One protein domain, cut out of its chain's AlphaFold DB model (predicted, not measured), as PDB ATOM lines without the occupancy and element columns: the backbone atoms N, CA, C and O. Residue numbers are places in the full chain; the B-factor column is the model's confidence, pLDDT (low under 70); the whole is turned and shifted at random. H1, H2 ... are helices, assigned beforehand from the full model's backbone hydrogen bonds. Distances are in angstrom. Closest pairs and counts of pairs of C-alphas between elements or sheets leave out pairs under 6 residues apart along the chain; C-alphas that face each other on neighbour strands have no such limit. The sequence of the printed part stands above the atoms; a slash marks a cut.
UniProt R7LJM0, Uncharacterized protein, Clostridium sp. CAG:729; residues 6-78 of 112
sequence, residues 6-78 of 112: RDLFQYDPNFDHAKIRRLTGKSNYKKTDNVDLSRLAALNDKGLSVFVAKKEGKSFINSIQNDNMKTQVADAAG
ATOM      1  N   ARG A   6     175.808 145.717 109.935       90.06
ATOM      2  CA  ARG A   6     174.808 145.535 108.874       90.06
ATOM      3  C   ARG A   6     173.401 145.363 109.440       90.06
ATOM      4  O   ARG A   6     172.464 145.899 108.864       90.06
ATOM      5  N   ASP A   7     173.267 144.632 110.539       87.75
ATOM      6  CA  ASP A   7     171.971 144.358 111.159       87.75
ATOM      7  C   ASP A   7     171.370 145.617 111.786       87.75
ATOM      8  O   ASP A   7     170.165 145.826 111.691       87.75
ATOM      9  N   LEU A   8     172.209 146.495 112.346       86.69
ATOM     10  CA  LEU A   8     171.774 147.806 112.840       86.69
ATOM     11  C   LEU A   8     171.175 148.653 111.711       86.69
ATOM     12  O   LEU A   8     170.109 149.231 111.882       86.69
ATOM     13  N   PHE A   9     171.813 148.660 110.537       87.12
ATOM     14  CA  PHE A   9     171.299 149.367 109.359       87.12
ATOM     15  C   PHE A   9     170.064 148.711 108.726       87.12
ATOM     16  O   PHE A   9     169.322 149.373 108.006       87.12
ATOM     17  N   GLN A  10     169.843 147.411 108.951       86.44
ATOM     18  CA  GLN A  10     168.598 146.745 108.552       86.44
ATOM     19  C   GLN A  10     167.438 147.100 109.480       86.44
ATOM     20  O   GLN A  10     166.300 147.167 109.025       86.44
ATOM     21  N   TYR A  11     167.725 147.312 110.766       84.88
ATOM     22  CA  TYR A  11     166.752 147.803 111.731       84.88
ATOM     23  C   TYR A  11     166.376 149.264 111.458       84.88
ATOM     24  O   TYR A  11     165.194 149.588 111.376       84.88
ATOM     25  N   ASP A  12     167.381 150.124 111.288       83.50
ATOM     26  CA  ASP A  12     167.207 151.541 110.992       83.50
ATOM     27  C   ASP A  12     168.238 151.985 109.937       83.50
ATOM     28  O   ASP A  12     169.437 152.057 110.225       83.50
ATOM     29  N   PRO A  13     167.806 152.313 108.708       83.62
ATOM     30  CA  PRO A  13     168.701 152.798 107.660       83.62
ATOM     31  C   PRO A  13     169.438 154.093 108.028       83.62
ATOM     32  O   PRO A  13     170.516 154.345 107.495       83.62
ATOM     33  N   ASN A  14     168.872 154.893 108.936       85.75
ATOM     34  CA  ASN A  14     169.406 156.178 109.385       85.75
ATOM     35  C   ASN A  14     170.099 156.078 110.750       85.75
ATOM     36  O   ASN A  14     170.299 157.094 111.420       85.75
ATOM     37  N   PHE A  15     170.469 154.865 111.171       83.75
ATOM     38  CA  PHE A  15     171.080 154.645 112.471       83.75
ATOM     39  C   PHE A  15     172.346 155.496 112.640       83.75
ATOM     40  O   PHE A  15     173.246 155.497 111.796       83.75
ATOM     41  N   ASP A  16     172.430 156.209 113.762       87.06
ATOM     42  CA  ASP A  16     173.498 157.174 114.003       87.06
ATOM     43  C   ASP A  16     174.883 156.503 114.013       87.06
ATOM     44  O   ASP A  16     175.208 155.661 114.860       87.06
ATOM     45  N   HIS A  17     175.738 156.934 113.087       85.31
ATOM     46  CA  HIS A  17     177.115 156.473 112.955       85.31
ATOM     47  C   HIS A  17     177.921 156.672 114.249       85.31
ATOM     48  O   HIS A  17     178.785 155.852 114.572       85.31
ATOM     49  N   ALA A  18     177.639 157.718 115.033       85.81
ATOM     50  CA  ALA A  18     178.289 157.949 116.320       85.81
ATOM     51  C   ALA A  18     177.917 156.871 117.349       85.81
ATOM     52  O   ALA A  18     178.786 156.402 118.094       85.81
ATOM     53  N   LYS A  19     176.658 156.412 117.355       85.38
ATOM     54  CA  LYS A  19     176.226 155.277 118.181       85.38
ATOM     55  C   LYS A  19     176.941 153.997 117.748       85.38
ATOM     56  O   LYS A  19     177.481 153.301 118.601       85.38
ATOM     57  N   ILE A  20     177.057 153.729 116.445       86.38
ATOM     58  CA  ILE A  20     177.774 152.543 115.932       86.38
ATOM     59  C   ILE A  20     179.241 152.549 116.365       86.38
ATOM     60  O   ILE A  20     179.756 151.522 116.809       86.38
ATOM     61  N   ARG A  21     179.919 153.700 116.308       87.94
ATOM     62  CA  ARG A  21     181.304 153.833 116.797       87.94
ATOM     63  C   ARG A  21     181.426 153.507 118.281       87.94
ATOM     64  O   ARG A  21     182.361 152.819 118.672       87.94
ATOM     65  N   ARG A  22     180.473 153.946 119.110       85.44
ATOM     66  CA  ARG A  22     180.446 153.607 120.545       85.44
ATOM     67  C   ARG A  22     180.227 152.110 120.768       85.44
ATOM     68  O   ARG A  22     180.938 151.501 121.568       85.44
ATOM     69  N   LEU A  23     179.299 151.518 120.021       86.12
ATOM     70  CA  LEU A  23     178.939 150.104 120.133       86.12
ATOM     71  C   LEU A  23     180.034 149.154 119.624       86.12
ATOM     72  O   LEU A  23     180.247 148.098 120.205       86.12
ATOM     73  N   THR A  24     180.745 149.526 118.559       87.06
ATOM     74  CA  THR A  24     181.851 148.731 117.989       87.06
ATOM     75  C   THR A  24     183.205 149.062 118.616       87.06
ATOM     76  O   THR A  24     184.141 148.273 118.520       87.06
ATOM     77  N   GLY A  25     183.343 150.242 119.229       85.38
ATOM     78  CA  GLY A  25     184.619 150.771 119.713       85.38
ATOM     79  C   GLY A  25     185.599 151.162 118.603       85.38
ATOM     80  O   GLY A  25     186.757 151.440 118.901       85.38
ATOM     81  N   LYS A  26     185.166 151.173 117.335       84.81
ATOM     82  CA  LYS A  26     186.014 151.440 116.167       84.81
ATOM     83  C   LYS A  26     185.548 152.689 115.431       84.81
ATOM     84  O   LYS A  26     184.361 152.862 115.168       84.81
ATOM     85  N   SER A  27     186.497 153.523 115.013       82.94
ATOM     86  CA  SER A  27     186.216 154.706 114.184       82.94
ATOM     87  C   SER A  27     185.862 154.337 112.736       82.94
ATOM     88  O   SER A  27     184.965 154.951 112.158       82.94
ATOM     89  N   ASN A  28     186.519 153.300 112.195       87.00
ATOM     90  CA  ASN A  28     186.307 152.739 110.854       87.00
ATOM     91  C   ASN A  28     185.658 151.353 110.946       87.00
ATOM     92  O   ASN A  28     186.287 150.332 110.656       87.00
ATOM     93  N   TYR A  29     184.410 151.319 111.399       86.81
ATOM     94  CA  TYR A  29     183.644 150.081 111.456       86.81
ATOM     95  C   TYR A  29     183.242 149.610 110.047       86.81
ATOM     96  O   TYR A  29     182.933 150.402 109.155       86.81
ATOM     97  N   LYS A  30     183.226 148.297 109.840       89.44
ATOM     98  CA  LYS A  30     182.739 147.623 108.632       89.44
ATOM     99  C   LYS A  30     181.345 147.063 108.884       89.44
ATOM    100  O   LYS A  30     180.979 146.752 110.009       89.44
ATOM    101  N   LYS A  31     180.571 146.841 107.820       87.31
ATOM    102  CA  LYS A  31     179.239 146.210 107.920       87.31
ATOM    103  C   LYS A  31     179.280 144.812 108.558       87.31
ATOM    104  O   LYS A  31     178.296 144.390 109.149       87.31
ATOM    105  N   THR A  32     180.411 144.120 108.444       87.94
ATOM    106  CA  THR A  32     180.664 142.800 109.036       87.94
ATOM    107  C   THR A  32     181.235 142.866 110.451       87.94
ATOM    108  O   THR A  32     181.484 141.815 111.031       87.94
ATOM    109  N   ASP A  33     181.514 144.058 110.990       88.69
ATOM    110  CA  ASP A  33     181.998 144.166 112.365       88.69
ATOM    111  C   ASP A  33     180.892 143.773 113.340       88.69
ATOM    112  O   ASP A  33     179.725 144.140 113.169       88.69
ATOM    113  N   ASN A  34     181.298 143.044 114.375       88.06
ATOM    114  CA  ASN A  34     180.421 142.638 115.459       88.06
ATOM    115  C   ASN A  34     180.155 143.813 116.402       88.06
ATOM    116  O   ASN A  34     181.029 144.638 116.678       88.06
ATOM    117  N   VAL A  35     178.931 143.851 116.904       86.62
ATOM    118  CA  VAL A  35     178.432 144.836 117.856       86.62
ATOM    119  C   VAL A  35     178.497 144.221 119.248       86.62
ATOM    120  O   VAL A  35     178.043 143.096 119.459       86.62
ATOM    121  N   ASP A  36     179.059 144.957 120.202       85.19
ATOM    122  CA  ASP A  36     179.130 144.516 121.590       85.19
ATOM    123  C   ASP A  36     177.738 144.606 122.244       85.19
ATOM    124  O   ASP A  36     177.167 145.692 122.403       85.19
ATOM    125  N   LEU A  37     177.187 143.446 122.610       82.38
ATOM    126  CA  LEU A  37     175.866 143.315 123.227       82.38
ATOM    127  C   LEU A  37     175.779 144.034 124.575       82.38
ATOM    128  O   LEU A  37     174.739 144.612 124.888       82.38
ATOM    129  N   SER A  38     176.862 144.049 125.355       82.06
ATOM    130  CA  SER A  38     176.901 144.730 126.650       82.06
ATOM    131  C   SER A  38     176.830 146.244 126.471       82.06
ATOM    132  O   SER A  38     176.099 146.925 127.190       82.06
ATOM    133  N   ARG A  39     177.517 146.787 125.458       84.94
ATOM    134  CA  ARG A  39     177.431 148.220 125.121       84.94
ATOM    135  C   ARG A  39     176.067 148.601 124.570       84.94
ATOM    136  O   ARG A  39     175.596 149.709 124.815       84.94
ATOM    137  N   LEU A  40     175.436 147.694 123.833       84.62
ATOM    138  CA  LEU A  40     174.096 147.908 123.308       84.62
ATOM    139  C   LEU A  40     173.054 147.918 124.427       84.62
ATOM    140  O   LEU A  40     172.218 148.817 124.461       84.62
ATOM    141  N   ALA A  41     173.152 146.994 125.383       81.38
ATOM    142  CA  ALA A  41     172.320 147.006 126.582       81.38
ATOM    143  C   ALA A  41     172.514 148.301 127.397       81.38
ATOM    144  O   ALA A  41     171.540 148.876 127.878       81.38
ATOM    145  N   ALA A  42     173.746 148.814 127.482       82.94
ATOM    146  CA  ALA A  42     174.048 150.083 128.148       82.94
ATOM    147  C   ALA A  42     173.491 151.324 127.421       82.94
ATOM    148  O   ALA A  42     173.293 152.360 128.053       82.94
ATOM    149  N   LEU A  43     173.211 151.241 126.114       82.00
ATOM    150  CA  LEU A  43     172.596 152.336 125.352       82.00
ATOM    151  C   LEU A  43     171.137 152.589 125.773       82.00
ATOM    152  O   LEU A  43     170.614 153.669 125.510       82.00
ATOM    153  N   ASN A  44     170.496 151.609 126.426       75.81
ATOM    154  CA  ASN A  44     169.126 151.685 126.943       75.81
ATOM    155  C   ASN A  44     168.080 152.088 125.877       75.81
ATOM    156  O   ASN A  44     167.043 152.679 126.175       75.81
ATOM    157  N   ASP A  45     168.345 151.767 124.609       82.44
ATOM    158  CA  ASP A  45     167.417 152.020 123.510       82.44
ATOM    159  C   ASP A  45     166.429 150.853 123.406       82.44
ATOM    160  O   ASP A  45     166.810 149.725 123.079       82.44
ATOM    161  N   LYS A  46     165.156 151.105 123.730       81.31
ATOM    162  CA  LYS A  46     164.117 150.066 123.786       81.31
ATOM    163  C   LYS A  46     163.880 149.409 122.426       81.31
ATOM    164  O   LYS A  46     163.763 148.187 122.362       81.31
ATOM    165  N   GLY A  47     163.804 150.195 121.354       82.88
ATOM    166  CA  GLY A  47     163.505 149.684 120.017       82.88
ATOM    167  C   GLY A  47     164.634 148.803 119.500       82.88
ATOM    168  O   GLY A  47     164.402 147.671 119.064       82.88
ATOM    169  N   LEU A  48     165.865 149.286 119.659       83.06
ATOM    170  CA  LEU A  48     167.049 148.531 119.301       83.06
ATOM    171  C   LEU A  48     167.164 147.254 120.139       83.06
ATOM    172  O   LEU A  48     167.351 146.176 119.587       83.06
ATOM    173  N   SER A  49     166.976 147.348 121.457       84.75
ATOM    174  CA  SER A  49     167.052 146.197 122.364       84.75
ATOM    175  C   SER A  49     166.070 145.089 121.983       84.75
ATOM    176  O   SER A  49     166.431 143.917 122.025       84.75
ATOM    177  N   VAL A  50     164.852 145.430 121.546       86.06
ATOM    178  CA  VAL A  50     163.869 144.444 121.060       86.06
ATOM    179  C   VAL A  50     164.328 143.786 119.763       86.06
ATOM    180  O   VAL A  50     164.203 142.570 119.624       86.06
ATOM    181  N   PHE A  51     164.872 144.554 118.819       87.12
ATOM    182  CA  PHE A  51     165.414 144.000 117.577       87.12
ATOM    183  C   PHE A  51     166.559 143.019 117.853       87.12
ATOM    184  O   PHE A  51     166.561 141.896 117.347       87.12
ATOM    185  N   VAL A  52     167.493 143.419 118.716       86.00
ATOM    186  CA  VAL A  52     168.607 142.572 119.141       86.00
ATOM    187  C   VAL A  52     168.109 141.318 119.839       86.00
ATOM    188  O   VAL A  52     168.536 140.221 119.493       86.00
ATOM    189  N   ALA A  53     167.183 141.460 120.785       86.12
ATOM    190  CA  ALA A  53     166.587 140.340 121.494       86.12
ATOM    191  C   ALA A  53     165.920 139.353 120.528       86.12
ATOM    192  O   ALA A  53     166.141 138.154 120.642       86.12
ATOM    193  N   LYS A  54     165.184 139.819 119.514       84.19
ATOM    194  CA  LYS A  54     164.598 138.929 118.496       84.19
ATOM    195  C   LYS A  54     165.646 138.113 117.734       84.19
ATOM    196  O   LYS A  54     165.339 137.005 117.305       84.19
ATOM    197  N   LYS A  55     166.863 138.642 117.568       84.62
ATOM    198  CA  LYS A  55     167.943 137.979 116.826       84.62
ATOM    199  C   LYS A  55     168.840 137.094 117.702       84.62
ATOM    200  O   LYS A  55     169.102 135.955 117.338       84.62
ATOM    201  N   GLU A  56     169.303 137.606 118.839       82.62
ATOM    202  CA  GLU A  56     170.206 136.914 119.781       82.62
ATOM    203  C   GLU A  56     169.465 136.078 120.835       82.62
ATOM    204  O   GLU A  56     170.038 135.196 121.478       82.62
ATOM    205  N   GLY A  57     168.180 136.348 121.049       81.62
ATOM    206  CA  GLY A  57     167.362 135.665 122.038       81.62
ATOM    207  C   GLY A  57     167.784 135.969 123.478       81.62
ATOM    208  O   GLY A  57     168.099 137.101 123.855       81.62
ATOM    209  N   LYS A  58     167.772 134.924 124.312       80.50
ATOM    210  CA  LYS A  58     167.993 135.011 125.768       80.50
ATOM    211  C   LYS A  58     169.382 135.530 126.152       80.50
ATOM    212  O   LYS A  58     169.526 136.132 127.212       80.50
ATOM    213  N   SER A  59     170.386 135.333 125.297       80.56
ATOM    214  CA  SER A  59     171.764 135.777 125.542       80.56
ATOM    215  C   SER A  59     171.856 137.295 125.709       80.56
ATOM    216  O   SER A  59     172.546 137.788 126.600       80.56
ATOM    217  N   PHE A  60     171.098 138.043 124.903       83.38
ATOM    218  CA  PHE A  60     171.044 139.496 125.017       83.38
ATOM    219  C   PHE A  60     170.207 139.953 126.213       83.38
ATOM    220  O   PHE A  60     170.639 140.823 126.959       83.38
ATOM    221  N   ILE A  61     169.051 139.323 126.447       83.75
ATOM    222  CA  ILE A  61     168.180 139.630 127.596       83.75
ATOM    223  C   ILE A  61     168.948 139.508 128.921       83.75
ATOM    224  O   ILE A  61     168.824 140.366 129.788       83.75
ATOM    225  N   ASN A  62     169.805 138.496 129.062       83.31
ATOM    226  CA  ASN A  62     170.658 138.331 130.243       83.31
ATOM    227  C   ASN A  62     171.768 139.384 130.376       83.31
ATOM    228  O   ASN A  62     172.312 139.545 131.463       83.31
ATOM    229  N   SER A  63     172.097 140.097 129.299       80.81
ATOM    230  CA  SER A  63     173.073 141.194 129.313       80.81
ATOM    231  C   SER A  63     172.449 142.530 129.738       80.81
ATOM    232  O   SER A  63     173.176 143.479 130.033       80.81
ATOM    233  N   ILE A  64     171.115 142.626 129.778       83.38
ATOM    234  CA  ILE A  64     170.402 143.813 130.252       83.38
ATOM    235  C   ILE A  64     170.426 143.818 131.782       83.38
ATOM    236  O   ILE A  64     169.842 142.948 132.422       83.38
ATOM    237  N   GLN A  65     171.077 144.827 132.363       82.50
ATOM    238  CA  GLN A  65     171.162 144.986 133.820       82.50
ATOM    239  C   GLN A  65     169.858 145.495 134.450       82.50
ATOM    240  O   GLN A  65     169.603 145.249 135.621       82.50
ATOM    241  N   ASN A  66     169.035 146.226 133.694       83.38
ATOM    242  CA  ASN A  66     167.783 146.783 134.194       83.38
ATOM    243  C   ASN A  66     166.643 145.760 134.068       83.38
ATOM    244  O   ASN A  66     166.191 145.492 132.956       83.38
ATOM    245  N   ASP A  67     166.129 145.251 135.188       81.50
ATOM    246  CA  ASP A  67     165.078 144.222 135.215       81.50
ATOM    247  C   ASP A  67     163.753 144.648 134.563       81.50
ATOM    248  O   ASP A  67     163.085 143.845 133.901       81.50
ATOM    249  N   ASN A  68     163.371 145.924 134.690       84.94
ATOM    250  CA  ASN A  68     162.156 146.442 134.060       84.94
ATOM    251  C   ASN A  68     162.321 146.472 132.534       84.94
ATOM    252  O   ASN A  68     161.472 145.975 131.793       84.94
ATOM    253  N   MET A  69     163.458 146.985 132.057       82.56
ATOM    254  CA  MET A  69     163.767 146.986 130.629       82.56
ATOM    255  C   MET A  69     163.903 145.560 130.094       82.56
ATOM    256  O   MET A  69     163.343 145.247 129.049       82.56
ATOM    257  N   LYS A  70     164.577 144.680 130.835       85.06
ATOM    258  CA  LYS A  70     164.744 143.261 130.515       85.06
ATOM    259  C   LYS A  70     163.395 142.590 130.281       85.06
ATOM    260  O   LYS A  70     163.203 141.965 129.243       85.06
ATOM    261  N   THR A  71     162.444 142.795 131.192       84.06
ATOM    262  CA  THR A  71     161.085 142.248 131.082       84.06
ATOM    263  C   THR A  71     160.348 142.815 129.870       84.06
ATOM    264  O   THR A  71     159.781 142.052 129.093       84.06
ATOM    265  N   GLN A  72     160.391 144.134 129.655       85.31
ATOM    266  CA  GLN A  72     159.730 144.772 128.508       85.31
ATOM    267  C   GLN A  72     160.311 144.322 127.166       85.31
ATOM    268  O   GLN A  72     159.575 144.127 126.201       85.31
ATOM    269  N   VAL A  73     161.633 144.182 127.090       85.06
ATOM    270  CA  VAL A  73     162.337 143.763 125.879       85.06
ATOM    271  C   VAL A  73     162.088 142.280 125.610       85.06
ATOM    272  O   VAL A  73     161.816 141.926 124.466       85.06
ATOM    273  N   ALA A  74     162.126 141.426 126.636       84.31
ATOM    274  CA  ALA A  74     161.820 140.002 126.508       84.31
ATOM    275  C   ALA A  74     160.377 139.774 126.035       84.31
ATOM    276  O   ALA A  74     160.162 139.010 125.092       84.31
ATOM    277  N   ASP A  75     159.415 140.491 126.619       84.06
ATOM    278  CA  ASP A  75     157.999 140.416 126.253       84.06
ATOM    279  C   ASP A  75     157.763 140.886 124.808       84.06
ATOM    280  O   ASP A  75     157.217 140.152 123.984       84.06
ATOM    281  N   ALA A  76     158.302 142.052 124.433       83.75
ATOM    282  CA  ALA A  76     158.192 142.584 123.071       83.75
ATOM    283  C   ALA A  76     158.955 141.757 122.015       83.75
ATOM    284  O   ALA A  76     158.600 141.757 120.830       83.75
ATOM    285  N   ALA A  77     160.010 141.049 122.418       82.31
ATOM    286  CA  ALA A  77     160.727 140.104 121.568       82.31
ATOM    287  C   ALA A  77     160.056 138.721 121.504       82.31
ATOM    288  O   ALA A  77     160.506 137.873 120.736       82.31
ATOM    289  N   GLY A  78     158.995 138.477 122.283       79.12
ATOM    290  CA  GLY A  78     158.334 137.173 122.379       79.12
ATOM    291  C   GLY A  78     159.208 136.095 123.031       79.12
ATOM    292  O   GLY A  78     158.932 134.898 122.912       79.12
TER     293      GLY A  78
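Overview. This is residues 6 to 78 of the 112 residues of an uncharacterized protein of Clostridium sp. CAG:729 (UniProt R7LJM0). What does one see first? The domain is an elongated body of short helices: H4 crosses H6 at one end with H5 beside them, while H2 and the loop of residues 25 to 36 make the other end. H3 lies between, and H1 lies to one side, near H4. How is it made up? The printed part has 73 residues with six named helices, H1 to H6 in order, and no named strand: all helix. It is compact, with a radius of gyration of the C-alphas of 11.8 A, and spans 34 by 20 by 17 A.

Along the chain. Where are the first helices? H1 is residues 6 to 11, from C-alpha 6 at (174.808, 145.535, 108.874). H2 is residues 17 to 24, and H3 residues 37 to 42. Which follow? H4 is residues 46 to 56, 15.0 A from first to last C-alpha, and H5 is residues 58 to 61. H6, residues 67 to 76, is 14.1 A long and ends with C-alpha 76 at (158.192, 142.584, 123.071).

Arrangement. What is near H1? H1 is close to but not clearly touching H4; their closest C-alphas, Tyr 11 and Phe 51, are 7.1 A apart. Where is H3? H2 and H3 only just touch, with 3 pairs of C-alphas within 8 A, the closest Leu 23 and Arg 39 at 5.5 A. What does H6 touch? H6 touches H4, closest C-alphas Val 73 and Val 50 at 5.1 A, and H5, closest Lys 70 and Ile 61 at 5.8 A. Are the backbones in order? Every O i to N i+4 pair is within hydrogen-bond range in H1, H2, H3, H4 and H6; H5 is too short for one.

Size, cuts and confidence. How large is it? The two C-alphas farthest apart, Asn 28 and Asp 75, are 34.5 A apart. Is it continuous and confident? The printed part has no cut, and the one long link is H2 to H3. No printed residue is under pLDDT 70.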